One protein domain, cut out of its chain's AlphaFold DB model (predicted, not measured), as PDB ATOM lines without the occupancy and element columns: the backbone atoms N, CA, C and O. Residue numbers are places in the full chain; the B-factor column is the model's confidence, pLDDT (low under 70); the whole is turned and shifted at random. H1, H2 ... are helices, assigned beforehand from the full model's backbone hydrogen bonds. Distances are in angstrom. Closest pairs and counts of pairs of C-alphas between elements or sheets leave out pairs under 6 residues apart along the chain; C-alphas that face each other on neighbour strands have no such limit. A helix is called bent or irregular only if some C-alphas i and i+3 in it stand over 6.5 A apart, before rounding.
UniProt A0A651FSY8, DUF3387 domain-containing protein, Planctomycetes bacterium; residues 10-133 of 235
ATOM      1  N   SER A  10     -36.008  -6.946 -29.483       71.19
ATOM      2  CA  SER A  10     -36.127  -7.955 -30.514       71.19
ATOM      3  C   SER A  10     -37.057  -9.098 -30.118       71.19
ATOM      4  O   SER A  10     -37.770  -9.623 -30.967       71.19
ATOM      5  N   GLN A  11     -37.083  -9.472 -28.837       72.62
ATOM      6  CA  GLN A  11     -38.026 -10.460 -28.326       72.62
ATOM      7  C   GLN A  11     -39.454  -9.915 -28.376       72.62
ATOM      8  O   GLN A  11     -40.331 -10.602 -28.889       72.62
ATOM      9  N   VAL A  12     -39.675  -8.673 -27.936       77.69
ATOM     10  CA  VAL A  12     -40.996  -8.025 -28.026       77.69
ATOM     11  C   VAL A  12     -41.454  -7.922 -29.481       77.69
ATOM     12  O   VAL A  12     -42.598  -8.226 -29.801       77.69
ATOM     13  N   MET A  13     -40.550  -7.568 -30.391       76.12
ATOM     14  CA  MET A  13     -40.829  -7.487 -31.824       76.12
ATOM     15  C   MET A  13     -41.166  -8.856 -32.430       76.12
ATOM     16  O   MET A  13     -42.064  -8.960 -33.265       76.12
ATOM     17  N   VAL A  14     -40.494  -9.922 -31.987       74.75
ATOM     18  CA  VAL A  14     -40.829 -11.295 -32.384       74.75
ATOM     19  C   VAL A  14     -42.174 -11.721 -31.807       74.75
ATOM     20  O   VAL A  14     -42.964 -12.280 -32.552       74.75
ATOM     21  N   GLU A  15     -42.475 -11.438 -30.540       74.50
ATOM     22  CA  GLU A  15     -43.767 -11.758 -29.909       74.50
ATOM     23  C   GLU A  15     -44.935 -11.009 -30.570       74.50
ATOM     24  O   GLU A  15     -46.018 -11.569 -30.759       74.50
ATOM     25  N   LEU A  16     -44.698  -9.765 -30.995       74.75
ATOM     26  CA  LEU A  16     -45.627  -8.987 -31.815       74.75
ATOM     27  C   LEU A  16     -45.882  -9.651 -33.178       74.75
ATOM     28  O   LEU A  16     -47.000  -9.577 -33.689       74.75
ATOM     29  N   GLN A  17     -44.877 -10.317 -33.752       69.06
ATOM     30  CA  GLN A  17     -44.974 -10.989 -35.049       69.06
ATOM     31  C   GLN A  17     -45.451 -12.452 -34.960       69.06
ATOM     32  O   GLN A  17     -46.100 -12.945 -35.886       69.06
ATOM     33  N   SER A  18     -45.172 -13.161 -33.861       60.34
ATOM     34  CA  SER A  18     -45.326 -14.619 -33.719       60.34
ATOM     35  C   SER A  18     -46.760 -15.088 -33.460       60.34
ATOM     36  O   SER A  18     -46.974 -16.202 -32.989       60.34
ATOM     37  N   VAL A  19     -47.758 -14.271 -33.792       52.28
ATOM     38  CA  VAL A  19     -49.158 -14.713 -33.925       52.28
ATOM     39  C   VAL A  19     -49.455 -15.194 -35.354       52.28
ATOM     40  O   VAL A  19     -50.519 -15.751 -35.609       52.28
ATOM     41  N   VAL A  20     -48.506 -15.057 -36.290       41.53
ATOM     42  CA  VAL A  20     -48.627 -15.614 -37.641       41.53
ATOM     43  C   VAL A  20     -47.550 -16.675 -37.870       41.53
ATOM     44  O   VAL A  20     -46.363 -16.364 -37.899       41.53
ATOM     45  N   ASP A  21     -47.987 -17.921 -38.067       41.28
ATOM     46  CA  ASP A  21     -47.218 -19.181 -38.075       41.28
ATOM     47  C   ASP A  21     -46.003 -19.278 -39.019       41.28
ATOM     48  O   ASP A  21     -45.328 -20.305 -39.050       41.28
ATOM     49  N   GLN A  22     -45.683 -18.259 -39.815       48.28
ATOM     50  CA  GLN A  22     -44.549 -18.308 -40.733       48.28
ATOM     51  C   GLN A  22     -43.893 -16.932 -40.914       48.28
ATOM     52  O   GLN A  22     -44.546 -15.940 -41.257       48.28
ATOM     53  N   ALA A  23     -42.563 -16.962 -40.794       40.44
ATOM     54  CA  ALA A  23     -41.577 -15.966 -41.212       40.44
ATOM     55  C   ALA A  23     -41.191 -14.876 -40.200       40.44
ATOM     56  O   ALA A  23     -41.670 -13.752 -40.292       40.44
ATOM     57  N   VAL A  24     -40.171 -15.174 -39.381       47.44
ATOM     58  CA  VAL A  24     -38.940 -14.360 -39.348       47.44
ATOM     59  C   VAL A  24     -37.737 -15.278 -39.143       47.44
ATOM     60  O   VAL A  24     -37.652 -15.997 -38.149       47.44
ATOM     61  N   VAL A  25     -36.776 -15.259 -40.068       42.91
ATOM     62  CA  VAL A  25     -35.453 -15.859 -39.833       42.91
ATOM     63  C   VAL A  25     -34.635 -14.850 -39.036       42.91
ATOM     64  O   VAL A  25     -33.847 -14.088 -39.598       42.91
ATOM     65  N   VAL A  26     -34.856 -14.813 -37.725       46.78
ATOM     66  CA  VAL A  26     -34.091 -13.952 -36.826       46.78
ATOM     67  C   VAL A  26     -32.757 -14.633 -36.538       46.78
ATOM     68  O   VAL A  26     -32.707 -15.717 -35.953       46.78
ATOM     69  N   ARG A  27     -31.650 -14.042 -36.996       45.00
ATOM     70  CA  ARG A  27     -30.316 -14.553 -36.661       45.00
ATOM     71  C   ARG A  27     -29.917 -14.006 -35.295       45.00
ATOM     72  O   ARG A  27     -29.961 -12.799 -35.082       45.00
ATOM     73  N   LYS A  28     -29.512 -14.901 -34.392       44.47
ATOM     74  CA  LYS A  28     -28.837 -14.525 -33.147       44.47
ATOM     75  C   LYS A  28     -27.479 -13.933 -33.505       44.47
ATOM     76  O   LYS A  28     -26.667 -14.629 -34.117       44.47
ATOM     77  N   ILE A  29     -27.233 -12.684 -33.132       46.66
ATOM     78  CA  ILE A  29     -25.898 -12.100 -33.210       46.66
ATOM     79  C   ILE A  29     -25.214 -12.401 -31.874       46.66
ATOM     80  O   ILE A  29     -25.692 -12.012 -30.812       46.66
ATOM     81  N   LYS A  30     -24.104 -13.143 -31.922       40.78
ATOM     82  CA  LYS A  30     -23.126 -13.149 -30.832       40.78
ATOM     83  C   LYS A  30     -22.113 -12.064 -31.163       40.78
ATOM     84  O   LYS A  30     -21.276 -12.278 -32.037       40.78
ATOM     85  N   GLU A  31     -22.199 -10.914 -30.515       41.69
ATOM     86  CA  GLU A  31     -21.107  -9.945 -30.576       41.69
ATOM     87  C   GLU A  31     -19.940 -10.466 -29.737       41.69
ATOM     88  O   GLU A  31     -20.108 -10.871 -28.584       41.69
ATOM     89  N   ALA A  32     -18.747 -10.490 -30.328       33.69
ATOM     90  CA  ALA A  32     -17.522 -10.791 -29.606       33.69
ATOM     91  C   ALA A  32     -17.207  -9.603 -28.686       33.69
ATOM     92  O   ALA A  32     -16.722  -8.575 -29.148       33.69
ATOM     93  N   GLY A  33     -17.527  -9.742 -27.398       40.88
ATOM     94  CA  GLY A  33     -17.225  -8.749 -26.363       40.88
ATOM     95  C   GLY A  33     -18.435  -8.126 -25.661       40.88
ATOM     96  O   GLY A  33     -18.224  -7.346 -24.736       40.88
ATOM     97  N   SER A  34     -19.681  -8.463 -26.027       40.56
ATOM     98  CA  SER A  34     -20.857  -7.964 -25.302       40.56
ATOM     99  C   SER A  34     -21.331  -8.975 -24.252       40.56
ATOM    100  O   SER A  34     -21.698 -10.108 -24.555       40.56
ATOM    101  N   ASP A  35     -21.347  -8.554 -22.987       39.84
ATOM    102  CA  ASP A  35     -21.938  -9.291 -21.855       39.84
ATOM    103  C   ASP A  35     -23.486  -9.244 -21.883       39.84
ATOM    104  O   ASP A  35     -24.180  -9.330 -20.870       39.84
ATOM    105  N   SER A  36     -24.064  -9.064 -23.072       40.09
ATOM    106  CA  SER A  36     -25.503  -8.972 -23.292       40.09
ATOM    107  C   SER A  36     -25.970 -10.162 -24.114       40.09
ATOM    108  O   SER A  36     -25.484 -10.403 -25.216       40.09
ATOM    109  N   GLY A  37     -26.898 -10.919 -23.523       43.94
ATOM    110  CA  GLY A  37     -27.474 -12.144 -24.066       43.94
ATOM    111  C   GLY A  37     -28.066 -12.003 -25.468       43.94
ATOM    112  O   GLY A  37     -28.159 -10.908 -25.998       43.94
ATOM    113  N   ASN A  38     -28.438 -13.153 -26.049       44.34
ATOM    114  CA  ASN A  38     -28.973 -13.353 -27.407       44.34
ATOM    115  C   ASN A  38     -29.670 -12.122 -28.025       44.34
ATOM    116  O   ASN A  38     -30.897 -12.061 -28.026       44.34
ATOM    117  N   ARG A  39     -28.894 -11.217 -28.631       56.19
ATOM    118  CA  ARG A  39     -29.435 -10.141 -29.457       56.19
ATOM    119  C   ARG A  39     -29.860 -10.718 -30.794       56.19
ATOM    120  O   ARG A  39     -29.223 -11.621 -31.352       56.19
ATOM    121  N   PHE A  40     -30.951 -10.199 -31.309       58.00
ATOM    122  CA  PHE A  40     -31.583 -10.659 -32.528       58.00
ATOM    123  C   PHE A  40     -31.539  -9.518 -33.544       58.00
ATOM    124  O   PHE A  40     -31.903  -8.391 -33.239       58.00
ATOM    125  N   ASP A  41     -31.088  -9.805 -34.762       64.69
ATOM    126  CA  ASP A  41     -31.058  -8.798 -35.824       64.69
ATOM    127  C   ASP A  41     -32.482  -8.439 -36.278       64.69
ATOM    128  O   ASP A  41     -33.130  -9.213 -36.993       64.69
ATOM    129  N   ILE A  42     -32.965  -7.260 -35.876       69.06
ATOM    130  CA  ILE A  42     -34.301  -6.771 -36.238       69.06
ATOM    131  C   ILE A  42     -34.354  -6.098 -37.616       69.06
ATOM    132  O   ILE A  42     -35.433  -5.711 -38.061       69.06
ATOM    133  N   SER A  43     -33.233  -5.996 -38.344       66.75
ATOM    134  CA  SER A  43     -33.207  -5.405 -39.698       66.75
ATOM    135  C   SER A  43     -34.063  -6.166 -40.720       66.75
ATOM    136  O   SER A  43     -34.390  -5.635 -41.777       66.75
ATOM    137  N   LYS A  44     -34.432  -7.413 -40.405       72.38
ATOM    138  CA  LYS A  44     -35.231  -8.301 -41.264       72.38
ATOM    139  C   LYS A  44     -36.711  -8.352 -40.903       72.38
ATOM    140  O   LYS A  44     -37.443  -9.143 -41.498       72.38
ATOM    141  N   ILE A  45     -37.139  -7.574 -39.913       76.00
ATOM    142  CA  ILE A  45     -38.544  -7.497 -39.525       76.00
ATOM    143  C   ILE A  45     -39.307  -6.691 -40.575       76.00
ATOM    144  O   ILE A  45     -38.877  -5.618 -40.994       76.00
ATOM    145  N   ASP A  46     -40.454  -7.220 -40.995       81.56
ATOM    146  CA  ASP A  46     -41.394  -6.507 -41.856       81.56
ATOM    147  C   ASP A  46     -42.269  -5.603 -40.978       81.56
ATOM    148  O   ASP A  46     -43.267  -6.035 -40.394       81.56
ATOM    149  N   PHE A  47     -41.844  -4.347 -40.837       82.38
ATOM    150  CA  PHE A  47     -42.511  -3.361 -39.988       82.38
ATOM    151  C   PHE A  47     -43.918  -3.014 -40.486       82.38
ATOM    152  O   PHE A  47     -44.793  -2.739 -39.667       82.38
ATOM    153  N   ASP A  48     -44.170  -3.069 -41.795       83.88
ATOM    154  CA  ASP A  48     -45.495  -2.788 -42.351       83.88
ATOM    155  C   ASP A  48     -46.474  -3.909 -42.008       83.88
ATOM    156  O   ASP A  48     -47.604  -3.652 -41.576       83.88
ATOM    157  N   ARG A  49     -46.028  -5.166 -42.104       84.31
ATOM    158  CA  ARG A  49     -46.802  -6.312 -41.617       84.31
ATOM    159  C   ARG A  49     -47.042  -6.222 -40.111       84.31
ATOM    160  O   ARG A  49     -48.161  -6.455 -39.663       84.31
ATOM    161  N   LEU A  50     -46.031  -5.839 -39.334       83.88
ATOM    162  CA  LEU A  50     -46.140  -5.690 -37.882       83.88
ATOM    163  C   LEU A  50     -47.174  -4.616 -37.485       83.88
ATOM    164  O   LEU A  50     -47.979  -4.847 -36.582       83.88
ATOM    165  N   LYS A  51     -47.229  -3.484 -38.207       85.19
ATOM    166  CA  LYS A  51     -48.281  -2.459 -38.051       85.19
ATOM    167  C   LYS A  51     -49.677  -3.025 -38.323       85.19
ATOM    168  O   LYS A  51     -50.595  -2.802 -37.534       85.19
ATOM    169  N   GLN A  52     -49.846  -3.782 -39.412       85.56
ATOM    170  CA  GLN A  52     -51.139  -4.388 -39.762       85.56
ATOM    171  C   GLN A  52     -51.613  -5.397 -38.712       85.56
ATOM    172  O   GLN A  52     -52.792  -5.405 -38.351       85.56
ATOM    173  N   GLU A  53     -50.703  -6.233 -38.211       83.38
ATOM    174  CA  GLU A  53     -51.006  -7.197 -37.153       83.38
ATOM    175  C   GLU A  53     -51.380  -6.480 -35.853       83.38
ATOM    176  O   GLU A  53     -52.431  -6.761 -35.271       83.38
ATOM    177  N   PHE A  54     -50.607  -5.471 -35.444       86.44
ATOM    178  CA  PHE A  54     -50.914  -4.664 -34.263       86.44
ATOM    179  C   PHE A  54     -52.309  -4.024 -34.341       86.44
ATOM    180  O   PHE A  54     -53.085  -4.115 -33.384       86.44
ATOM    181  N   ALA A  55     -52.694  -3.467 -35.495       85.81
ATOM    182  CA  ALA A  55     -54.011  -2.857 -35.708       85.81
ATOM    183  C   ALA A  55     -55.186  -3.842 -35.501       85.81
ATOM    184  O   ALA A  55     -56.282  -3.442 -35.079       85.81
ATOM    185  N   ARG A  56     -54.968  -5.144 -35.725       85.75
ATOM    186  CA  ARG A  56     -55.981  -6.203 -35.557       85.75
ATOM    187  C   ARG A  56     -56.069  -6.759 -34.136       85.75
ATOM    188  O   ARG A  56     -57.067  -7.394 -33.804       85.75
ATOM    189  N   ARG A  57     -55.079  -6.498 -33.279       83.19
ATOM    190  CA  ARG A  57     -55.031  -7.055 -31.920       83.19
ATOM    191  C   ARG A  57     -56.049  -6.431 -30.970       83.19
ATOM    192  O   ARG A  57     -56.388  -5.248 -31.075       83.19
ATOM    193  N   SER A  58     -56.518  -7.228 -30.013       84.69
ATOM    194  CA  SER A  58     -57.397  -6.786 -28.922       84.69
ATOM    195  C   SER A  58     -56.619  -6.263 -27.709       84.69
ATOM    196  O   SER A  58     -57.140  -5.446 -26.958       84.69
ATOM    197  N   ASP A  59     -55.366  -6.687 -27.533       85.62
ATOM    198  CA  ASP A  59     -54.480  -6.377 -26.404       85.62
ATOM    199  C   ASP A  59     -53.468  -5.250 -26.705       85.62
ATOM    200  O   ASP A  59     -52.419  -5.164 -26.067       85.62
ATOM    201  N   LYS A  60     -53.784  -4.347 -27.650       86.88
ATOM    202  CA  LYS A  60     -52.879  -3.278 -28.136       86.88
ATOM    203  C   LYS A  60     -52.159  -2.510 -27.026       86.88
ATOM    204  O   LYS A  60     -50.965  -2.272 -27.134       86.88
ATOM    205  N   LYS A  61     -52.873  -2.135 -25.958       85.56
ATOM    206  CA  LYS A  61     -52.302  -1.365 -24.839       85.56
ATOM    207  C   LYS A  61     -51.193  -2.133 -24.120       85.56
ATOM    208  O   LYS A  61     -50.140  -1.572 -23.859       85.56
ATOM    209  N   THR A  62     -51.407  -3.416 -23.841       86.88
ATOM    210  CA  THR A  62     -50.409  -4.271 -23.180       86.88
ATOM    211  C   THR A  62     -49.162  -4.439 -24.042       86.88
ATOM    212  O   THR A  62     -48.043  -4.395 -23.539       86.88
ATOM    213  N   GLN A  63     -49.359  -4.595 -25.349       84.94
ATOM    214  CA  GLN A  63     -48.274  -4.720 -26.315       84.94
ATOM    215  C   GLN A  63     -47.474  -3.429 -26.459       84.94
ATOM    216  O   GLN A  63     -46.248  -3.466 -26.462       84.94
ATOM    217  N   LEU A  64     -48.166  -2.289 -26.500       88.38
ATOM    218  CA  LEU A  64     -47.538  -0.975 -26.521       88.38
ATOM    219  C   LEU A  64     -46.681  -0.763 -25.267       88.38
ATOM    220  O   LEU A  64     -45.496  -0.505 -25.399       88.38
ATOM    221  N   MET A  65     -47.227  -1.004 -24.070       87.38
ATOM    222  CA  MET A  65     -46.473  -0.895 -22.811       87.38
ATOM    223  C   MET A  65     -45.240  -1.812 -22.773       87.38
ATOM    224  O   MET A  65     -44.196  -1.441 -22.242       87.38
ATOM    225  N   SER A  66     -45.349  -3.020 -23.335       86.50
ATOM    226  CA  SER A  66     -44.219  -3.958 -23.410       86.50
ATOM    227  C   SER A  66     -43.126  -3.443 -24.352       86.50
ATOM    228  O   SER A  66     -41.941  -3.538 -24.033       86.50
ATOM    229  N   LEU A  67     -43.521  -2.852 -25.484       88.81
ATOM    230  CA  LEU A  67     -42.606  -2.218 -26.431       88.81
ATOM    231  C   LEU A  67     -41.940  -0.972 -25.832       88.81
ATOM    232  O   LEU A  67     -40.728  -0.824 -25.950       88.81
ATOM    233  N   GLU A  68     -42.703  -0.115 -25.153       90.25
ATOM    234  CA  GLU A  68     -42.193   1.068 -24.450       90.25
ATOM    235  C   GLU A  68     -41.106   0.692 -23.440       90.25
ATOM    236  O   GLU A  68     -40.027   1.282 -23.448       90.25
ATOM    237  N   GLN A  69     -41.361  -0.329 -22.614       88.94
ATOM    238  CA  GLN A  69     -40.394  -0.797 -21.625       88.94
ATOM    239  C   GLN A  69     -39.115  -1.319 -22.288       88.94
ATOM    240  O   GLN A  69     -38.017  -0.941 -21.886       88.94
ATOM    241  N   ALA A  70     -39.245  -2.150 -23.325       87.69
ATOM    242  CA  ALA A  70     -38.083  -2.702 -24.014       87.69
ATOM    243  C   ALA A  70     -37.241  -1.611 -24.698       87.69
ATOM    244  O   ALA A  70     -36.009  -1.680 -24.678       87.69
ATOM    245  N   ILE A  71     -37.891  -0.586 -25.268       90.06
ATOM    246  CA  ILE A  71     -37.222   0.584 -25.849       90.06
ATOM    247  C   ILE A  71     -36.480   1.376 -24.774       90.06
ATOM    248  O   ILE A  71     -35.300   1.673 -24.958       90.06
ATOM    249  N   ALA A  72     -37.128   1.677 -23.648       89.75
ATOM    250  CA  ALA A  72     -36.498   2.391 -22.543       89.75
ATOM    251  C   ALA A  72     -35.251   1.649 -22.029       89.75
ATOM    252  O   ALA A  72     -34.178   2.243 -21.917       89.75
ATOM    253  N   ASP A  73     -35.368   0.334 -21.814       87.50
ATOM    254  CA  ASP A  73     -34.262  -0.500 -21.337       87.50
ATOM    255  C   ASP A  73     -33.104  -0.546 -22.348       87.50
ATOM    256  O   ASP A  73     -31.935  -0.607 -21.965       87.50
ATOM    257  N   GLN A  74     -33.401  -0.543 -23.651       87.25
ATOM    258  CA  GLN A  74     -32.381  -0.499 -24.700       87.25
ATOM    259  C   GLN A  74     -31.658   0.843 -24.743       87.25
ATOM    260  O   GLN A  74     -30.429   0.862 -24.796       87.25
ATOM    261  N   ILE A  75     -32.400   1.951 -24.708       90.12
ATOM    262  CA  ILE A  75     -31.820   3.296 -24.703       90.12
ATOM    263  C   ILE A  75     -30.905   3.453 -23.490       90.12
ATOM    264  O   ILE A  75     -29.765   3.884 -23.640       90.12
ATOM    265  N   GLU A  76     -31.346   3.014 -22.308       88.12
ATOM    266  CA  GLU A  76     -30.527   3.060 -21.098       88.12
ATOM    267  C   GLU A  76     -29.220   2.268 -21.267       88.12
ATOM    268  O   GLU A  76     -28.137   2.769 -20.955       88.12
ATOM    269  N   ARG A  77     -29.285   1.047 -21.821       86.31
ATOM    270  CA  ARG A  77     -28.084   0.247 -22.119       86.31
ATOM    271  C   ARG A  77     -27.133   0.964 -23.074       86.31
ATOM    272  O   ARG A  77     -25.928   0.965 -22.833       86.31
ATOM    273  N   MET A  78     -27.663   1.553 -24.144       86.75
ATOM    274  CA  MET A  78     -26.872   2.267 -25.146       86.75
ATOM    275  C   MET A  78     -26.224   3.530 -24.563       86.75
ATOM    276  O   MET A  78     -25.051   3.780 -24.841       86.75
ATOM    277  N   MET A  79     -26.946   4.275 -23.721       89.12
ATOM    278  CA  MET A  79     -26.462   5.484 -23.046       89.12
ATOM    279  C   MET A  79     -25.366   5.193 -22.021       89.12
ATOM    280  O   MET A  79     -24.406   5.951 -21.929       89.12
ATOM    281  N   ARG A  80     -25.456   4.073 -21.287       85.50
ATOM    282  CA  ARG A  80     -24.388   3.651 -20.360       85.50
ATOM    283  C   ARG A  80     -23.049   3.420 -21.059       85.50
ATOM    284  O   ARG A  80     -22.013   3.511 -20.416       85.50
ATOM    285  N   LYS A  81     -23.065   3.065 -22.346       83.50
ATOM    286  CA  LYS A  81     -21.847   2.899 -23.153       83.50
ATOM    287  C   LYS A  81     -21.419   4.202 -23.805       83.50
ATOM    288  O   LYS A  81     -20.241   4.544 -23.779       83.50
ATOM    289  N   ASN A  82     -22.380   4.943 -24.338       88.94
ATOM    290  CA  ASN A  82     -22.128   6.202 -25.005       88.94
ATOM    291  C   ASN A  82     -23.163   7.253 -24.568       88.94
ATOM    292  O   ASN A  82     -24.283   7.257 -25.092       88.94
ATOM    293  N   PRO A  83     -22.798   8.164 -23.643       86.06
ATOM    294  CA  PRO A  83     -23.693   9.211 -23.150       86.06
ATOM    295  C   PRO A  83     -24.228  10.142 -24.244       86.06
ATOM    296  O   PRO A  83     -25.267  10.765 -24.053       86.06
ATOM    297  N   MET A  84     -23.565  10.203 -25.406       87.62
ATOM    298  CA  MET A  84     -23.994  11.011 -26.554       87.62
ATOM    299  C   MET A  84     -25.304  10.535 -27.192       87.62
ATOM    300  O   MET A  84     -25.871  11.253 -28.007       87.62
ATOM    301  N   ARG A  85     -25.813   9.359 -26.807       90.25
ATOM    302  CA  ARG A  85     -27.075   8.781 -27.298       90.25
ATOM    303  C   ARG A  85     -28.314   9.275 -26.529       90.25
ATOM    304  O   ARG A  85     -29.357   8.624 -26.549       90.25
ATOM    305  N   SER A  86     -28.208  10.395 -25.809       89.12
ATOM    306  CA  SER A  86     -29.311  10.972 -25.026       89.12
ATOM    307  C   SER A  86     -30.468  11.481 -25.891       89.12
ATOM    308  O   SER A  86     -31.609  11.511 -25.429       89.12
ATOM    309  N   ASP A  87     -30.213  11.826 -27.155       91.44
ATOM    310  CA  ASP A  87     -31.228  12.281 -28.109       91.44
ATOM    311  C   ASP A  87     -32.321  11.222 -28.348       91.44
ATOM    312  O   ASP A  87     -33.504  11.553 -28.470       91.44
ATOM    313  N   PHE A  88     -31.960   9.934 -28.337       93.56
ATOM    314  CA  PHE A  88     -32.924   8.840 -28.434       93.56
ATOM    315  C   PHE A  88     -33.882   8.820 -27.245       93.56
ATOM    316  O   PHE A  88     -35.078   8.578 -27.423       93.56
ATOM    317  N   TYR A  89     -33.375   9.108 -26.042       93.31
ATOM    318  CA  TYR A  89     -34.198   9.198 -24.842       93.31
ATOM    319  C   TYR A  89     -35.148  10.395 -24.908       93.31
ATOM    320  O   TYR A  89     -36.330  10.250 -24.612       93.31
ATOM    321  N   GLU A  90     -34.678  11.558 -25.362       94.12
ATOM    322  CA  GLU A  90     -35.526  12.744 -25.547       94.12
ATOM    323  C   GLU A  90     -36.651  12.489 -26.560       94.12
ATOM    324  O   GLU A  90     -37.817  12.799 -26.307       94.12
ATOM    325  N   ARG A  91     -36.323  11.858 -27.696       96.38
ATOM    326  CA  ARG A  91     -37.314  11.447 -28.701       96.38
ATOM    327  C   ARG A  91     -38.317  10.452 -28.124       96.38
ATOM    328  O   ARG A  91     -39.511  10.605 -28.369       96.38
ATOM    329  N   PHE A  92     -37.849   9.467 -27.358       96.31
ATOM    330  CA  PHE A  92     -38.709   8.507 -26.671       96.31
ATOM    331  C   PHE A  92     -39.681   9.209 -25.717       96.31
ATOM    332  O   PHE A  92     -40.887   9.024 -25.848       96.31
ATOM    333  N   GLN A  93     -39.185  10.073 -24.827       95.38
ATOM    334  CA  GLN A  93     -40.021  10.822 -23.882       95.38
ATOM    335  C   GLN A  93     -41.102  11.628 -24.602       95.38
ATOM    336  O   GLN A  93     -42.269  11.554 -24.228       95.38
ATOM    337  N   LYS A  94     -40.752  12.302 -25.700       95.12
ATOM    338  CA  LYS A  94     -41.717  13.058 -26.505       95.12
ATOM    339  C   LYS A  94     -42.841  12.182 -27.077       95.12
ATOM    340  O   LYS A  94     -43.992  12.612 -27.116       95.12
ATOM    341  N   ILE A  95     -42.531  10.959 -27.514       94.56
ATOM    342  CA  ILE A  95     -43.541   9.999 -27.998       94.56
ATOM    343  C   ILE A  95     -44.492   9.609 -26.855       94.56
ATOM    344  O   ILE A  95     -45.713   9.618 -27.036       94.56
ATOM    345  N   ILE A  96     -43.947   9.329 -25.669       93.00
ATOM    346  CA  ILE A  96     -44.729   8.961 -24.477       93.00
ATOM    347  C   ILE A  96     -45.604  10.123 -23.991       93.00
ATOM    348  O   ILE A  96     -46.773   9.927 -23.661       93.00
ATOM    349  N   GLU A  97     -45.083  11.350 -23.981       91.69
ATOM    350  CA  GLU A  97     -45.843  12.551 -23.624       91.69
ATOM    351  C   GLU A  97     -47.041  12.760 -24.555       91.69
ATOM    352  O   GLU A  97     -48.157  12.974 -24.079       91.69
ATOM    353  N   ASN A  98     -46.835  12.626 -25.868       88.69
ATOM    354  CA  ASN A  98     -47.907  12.737 -26.857       88.69
ATOM    355  C   ASN A  98     -48.988  11.662 -26.661       88.69
ATOM    356  O   ASN A  98     -50.168  11.938 -26.860       88.69
ATOM    357  N   TYR A  99     -48.599  10.441 -26.285       87.75
ATOM    358  CA  TYR A  99     -49.540   9.362 -25.978       87.75
ATOM    359  C   TYR A  99     -50.347   9.635 -24.700       87.75
ATOM    360  O   TYR A  99     -51.554   9.403 -24.648       87.75
ATOM    361  N   ASN A 100     -49.703  10.177 -23.665       84.94
ATOM    362  CA  ASN A 100     -50.362  10.481 -22.395       84.94
ATOM    363  C   ASN A 100     -51.369  11.640 -22.497       84.94
ATOM    364  O   ASN A 100     -52.281  11.724 -21.674       84.94
ATOM    365  N   GLN A 101     -51.220  12.524 -23.488       84.31
ATOM    366  CA  GLN A 101     -52.154  13.625 -23.742       84.31
ATOM    367  C   GLN A 101     -53.471  13.158 -24.381       84.31
ATOM    368  O   GLN A 101     -54.506  13.785 -24.162       84.31
ATOM    369  N   GLU A 102     -53.460  12.051 -25.129       75.06
ATOM    370  CA  GLU A 102     -54.613  11.592 -25.903       75.06
ATOM    371  C   GLU A 102     -54.626  10.059 -25.993       75.06
ATOM    372  O   GLU A 102     -53.755   9.440 -26.588       75.06
ATOM    373  N   THR A 103     -55.617   9.400 -25.384       66.75
ATOM    374  CA  THR A 103     -55.652   7.921 -25.293       66.75
ATOM    375  C   THR A 103     -56.746   7.292 -26.157       66.75
ATOM    376  O   THR A 103     -57.321   6.252 -25.808       66.75
ATOM    377  N   ASP A 104     -57.081   7.928 -27.278       78.56
ATOM    378  CA  ASP A 104     -58.003   7.350 -28.248       78.56
ATOM    379  C   ASP A 104     -57.321   6.270 -29.111       78.56
ATOM    380  O   ASP A 104     -56.108   6.046 -29.077       78.56
ATOM    381  N   ARG A 105     -58.128   5.520 -29.868       72.38
ATOM    382  CA  ARG A 105     -57.621   4.388 -30.656       72.38
ATOM    383  C   ARG A 105     -56.661   4.835 -31.764       72.38
ATOM    384  O   ARG A 105     -55.704   4.115 -32.035       72.38
ATOM    385  N   ALA A 106     -56.916   5.989 -32.380       78.75
ATOM    386  CA  ALA A 106     -56.044   6.545 -33.408       78.75
ATOM    387  C   ALA A 106     -54.665   6.905 -32.834       78.75
ATOM    388  O   ALA A 106     -53.644   6.636 -33.467       78.75
ATOM    389  N   THR A 107     -54.622   7.414 -31.602       84.06
ATOM    390  CA  THR A 107     -53.367   7.754 -30.932       84.06
ATOM    391  C   THR A 107     -52.550   6.517 -30.574       84.06
ATOM    392  O   THR A 107     -51.347   6.524 -30.795       84.06
ATOM    393  N   ILE A 108     -53.172   5.408 -30.151       84.88
ATOM    394  CA  ILE A 108     -52.453   4.139 -29.899       84.88
ATOM    395  C   ILE A 108     -51.710   3.641 -31.151       84.88
ATOM    396  O   ILE A 108     -50.564   3.205 -31.060       84.88
ATOM    397  N   GLU A 109     -52.357   3.675 -32.319       85.62
ATOM    398  CA  GLU A 109     -51.756   3.198 -33.572       85.62
ATOM    399  C   GLU A 109     -50.650   4.151 -34.067       85.62
ATOM    400  O   GLU A 109     -49.593   3.684 -34.491       85.62
ATOM    401  N   ARG A 110     -50.836   5.471 -33.913       90.19
ATOM    402  CA  ARG A 110     -49.799   6.477 -34.204       90.19
ATOM    403  C   ARG A 110     -48.580   6.334 -33.289       90.19
ATOM    404  O   ARG A 110     -47.456   6.316 -33.778       90.19
ATOM    405  N   THR A 111     -48.786   6.205 -31.978       91.69
ATOM    406  CA  THR A 111     -47.700   6.014 -31.003       91.69
ATOM    407  C   THR A 111     -46.911   4.751 -31.319       91.69
ATOM    408  O   THR A 111     -45.684   4.775 -31.307       91.69
ATOM    409  N   PHE A 112     -47.595   3.660 -31.674       90.62
ATOM    410  CA  PHE A 112     -46.921   2.439 -32.101       90.62
ATOM    411  C   PHE A 112     -46.019   2.680 -33.319       90.62
ATOM    412  O   PHE A 112     -44.861   2.274 -33.310       90.62
ATOM    413  N   GLU A 113     -46.504   3.385 -34.343       91.38
ATOM    414  CA  GLU A 113     -45.696   3.737 -35.514       91.38
ATOM    415  C   GLU A 113     -44.478   4.610 -35.168       91.38
ATOM    416  O   GLU A 113     -43.378   4.349 -35.660       91.38
ATOM    417  N   GLU A 114     -44.639   5.606 -34.295       94.75
ATOM    418  CA  GLU A 114     -43.534   6.448 -33.822       94.75
ATOM    419  C   GLU A 114     -42.471   5.630 -33.071       94.75
ATOM    420  O   GLU A 114     -41.273   5.793 -33.326       94.75
ATOM    421  N   LEU A 115     -42.894   4.699 -32.207       93.00
ATOM    422  CA  LEU A 115     -41.992   3.784 -31.504       93.00
ATOM    423  C   LEU A 115     -41.269   2.836 -32.468       93.00
ATOM    424  O   LEU A 115     -40.076   2.597 -32.299       93.00
ATOM    425  N   LEU A 116     -41.935   2.336 -33.513       90.50
ATOM    426  CA  LEU A 116     -41.281   1.506 -34.531       90.50
ATOM    427  C   LEU A 116     -40.201   2.265 -35.300       90.50
ATOM    428  O   LEU A 116     -39.128   1.718 -35.552       90.50
ATOM    429  N   ASN A 117     -40.464   3.523 -35.650       92.00
ATOM    430  CA  ASN A 117     -39.468   4.367 -36.304       92.00
ATOM    431  C   ASN A 117     -38.260   4.594 -35.384       92.00
ATOM    432  O   ASN A 117     -37.117   4.495 -35.830       92.00
ATOM    433  N   LEU A 118     -38.499   4.821 -34.089       93.81
ATOM    434  CA  LEU A 118     -37.427   4.938 -33.103       93.81
ATOM    435  C   LEU A 118     -36.606   3.644 -32.991       93.81
ATOM    436  O   LEU A 118     -35.380   3.701 -32.990       93.81
ATOM    437  N   VAL A 119     -37.255   2.477 -32.969       90.31
ATOM    438  CA  VAL A 119     -36.584   1.165 -32.960       90.31
ATOM    439  C   VAL A 119     -35.682   0.977 -34.183       90.31
ATOM    440  O   VAL A 119     -34.570   0.462 -34.059       90.31
ATOM    441  N   GLN A 120     -36.122   1.410 -35.368       87.88
ATOM    442  CA  GLN A 120     -35.293   1.345 -36.573       87.88
ATOM    443  C   GLN A 120     -34.045   2.222 -36.460       87.88
ATOM    444  O   GLN A 120     -32.960   1.791 -36.856       87.88
ATOM    445  N   ASP A 121     -34.187   3.432 -35.921       91.38
ATOM    446  CA  ASP A 121     -33.053   4.333 -35.722       91.38
ATOM    447  C   ASP A 121     -32.083   3.796 -34.663       91.38
ATOM    448  O   ASP A 121     -30.875   3.830 -34.886       91.38
ATOM    449  N   LEU A 122     -32.591   3.217 -33.568       88.88
ATOM    450  CA  LEU A 122     -31.770   2.558 -32.547       88.88
ATOM    451  C   LEU A 122     -30.946   1.409 -33.139       88.88
ATOM    452  O   LEU A 122     -29.741   1.349 -32.920       88.88
ATOM    453  N   ASN A 123     -31.555   0.549 -33.959       84.88
ATOM    454  CA  ASN A 123     -30.831  -0.543 -34.620       84.88
ATOM    455  C   ASN A 123     -29.754  -0.022 -35.588       84.88
ATOM    456  O   ASN A 123     -28.654  -0.568 -35.668       84.88
ATOM    457  N   ARG A 124     -30.031   1.064 -36.325       87.06
ATOM    458  CA  ARG A 124     -29.013   1.701 -37.182       87.06
ATOM    459  C   ARG A 124     -27.837   2.235 -36.368       87.06
ATOM    460  O   ARG A 124     -26.706   2.155 -36.848       87.06
ATOM    461  N   GLU A 125     -28.112   2.777 -35.185       89.62
ATOM    462  CA  GLU A 125     -27.094   3.299 -34.277       89.62
ATOM    463  C   GLU A 125     -26.273   2.181 -33.625       89.62
ATOM    464  O   GLU A 125     -25.051   2.281 -33.582       89.62
ATOM    465  N   GLU A 126     -26.884   1.068 -33.213       83.44
ATOM    466  CA  GLU A 126     -26.139  -0.105 -32.721       83.44
ATOM    467  C   GLU A 126     -25.170  -0.662 -33.774       83.44
ATOM    468  O   GLU A 126     -24.048  -1.057 -33.473       83.44
ATOM    469  N   GLN A 127     -25.564  -0.644 -35.048       83.81
ATOM    470  CA  GLN A 127     -24.710  -1.109 -36.144       83.81
ATOM    471  C   GLN A 127     -23.635  -0.091 -36.551       83.81
ATOM    472  O   GLN A 127     -22.788  -0.380 -37.408       83.81
ATOM    473  N   ARG A 128     -23.649   1.117 -35.975       86.75
ATOM    474  CA  ARG A 128     -22.738   2.194 -36.360       86.75
ATOM    475  C   ARG A 128     -21.287   1.854 -36.047       86.75
ATOM    476  O   ARG A 128     -20.445   2.140 -36.893       86.75
ATOM    477  N   GLY A 129     -20.998   1.184 -34.930       84.81
ATOM    478  CA  GLY A 129     -19.637   0.743 -34.598       84.81
ATOM    479  C   GLY A 129     -19.020  -0.101 -35.717       84.81
ATOM    480  O   GLY A 129     -17.957   0.223 -36.247       84.81
ATOM    481  N   VAL A 130     -19.761  -1.100 -36.209       81.94
ATOM    482  CA  VAL A 130     -19.332  -1.949 -37.336       81.94
ATOM    483  C   VAL A 130     -19.105  -1.131 -38.610       81.94
ATOM    484  O   VAL A 130     -18.102  -1.317 -39.296       81.94
ATOM    485  N   ARG A 131     -20.014  -0.203 -38.933       84.31
ATOM    486  CA  ARG A 131     -19.907   0.654 -40.129       84.31
ATOM    487  C   ARG A 131     -18.729   1.620 -40.062       84.31
ATOM    488  O   ARG A 131     -18.123   1.917 -41.089       84.31
ATOM    489  N   GLU A 132     -18.437   2.131 -38.872       85.06
ATOM    490  CA  GLU A 132     -17.348   3.073 -38.630       85.06
ATOM    491  C   GLU A 132     -16.013   2.355 -38.351       85.06
ATOM    492  O   GLU A 132     -14.980   3.025 -38.319       85.06
ATOM    493  N   ASN A 133     -16.025   1.017 -38.242       88.75
ATOM    494  CA  ASN A 133     -14.903   0.158 -37.850       88.75
ATOM    495  C   ASN A 133     -14.315   0.546 -36.480       88.75
ATOM    496  O   ASN A 133     -13.100   0.659 -36.322       88.75
TER     497      ASN A 133
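What this domain is: This is residues 10 to 133 of the 235 residues of the protein "DUF3387 domain-containing protein" of Planctomycetes bacterium (UniProt A0A651FSY8). Three long helices, H3, H4 and H5, lie side by side as a triangular up-and-down bundle, each running against the one before it in the chain. Two short helices cover the side away from H4, H1 packing on H3 and H2 on H5, while a long loop, residues 18 to 46, joins H1 to H2 and residues 128 to 133, with the short H6, stick out past the end of H5. The printed part has 124 residues with six named helices, in order H1 to H6, and no named strand; the class is all helix. It is compact, with a radius of gyration of the C-alphas of 14.9 A and spans of 44 by 35 by 21 A.

Where its parts are: Find C-alpha 10 at (-36.127, -7.955, -30.514), where H1 begins; it runs to residue 17. After the long link, H2 takes residues 47 to 56. Look next at C-alpha 60, at (-52.879, -3.278, -28.136): from there H3 runs 32.0 A to residue 81. H4, residues 83 to 101, covers 28.8 A and is irregular, with C-alphas 84 and 87 7.5 A apart. H5, residues 105 to 126, covers 31.9 A. H6, residues 128 to 132, ends with C-alpha 132 at (-17.348, 3.073, -38.630).

How they stand to each other: Begin at the hub helices H3 and H5, which touch three helices each. They touch each other, closest at the C-alphas of Leu 64 and Phe 112, 6.6 A apart, and run the same way at a shallow tilt of 26 degrees. H4 and H5 form a helical hairpin, opposite ways at a shallow tilt of 6 degrees; their closest C-alphas, of Tyr 99 and Thr 111, are 6.3 A apart. H3 and H4 form another, at 20 degrees, touching through residues 72 to 79 and 85 to 92 alone, closest at the C-alphas of Met 79 and Arg 85, 5.4 A. H1 touches residues 63 to 70 of H3 alone, with the C-alphas of Val 12 and Leu 67 closest at 6.2 A. H2 touches residues 109 to 116 of H5 alone; the closest C-alphas, of Ala 55 and Glu 109, are 6.8 A apart. H1 and H2 touch at a steep tilt of 55 degrees. H4 is apart from both H1 and H2. H5 and H6 meet only through their link. Each O i to N i+4 pair is within hydrogen-bond range in H1, H2, H5 and H6, against 17 of 18 in H3 and 12 of 15 in H4.

The domain as a whole: The two C-alphas farthest apart, of Asp 104 and Asn 133, are 44.7 A apart. The printed part has no cut. The H1 to H2 link is long, 29 residues, with residues 28 to 29 paired antiparallel with 39 to 40; the other links are tight. Mean pLDDT of the printed part is 77.9, and residues 17 to 43 and residue 103 are under 70.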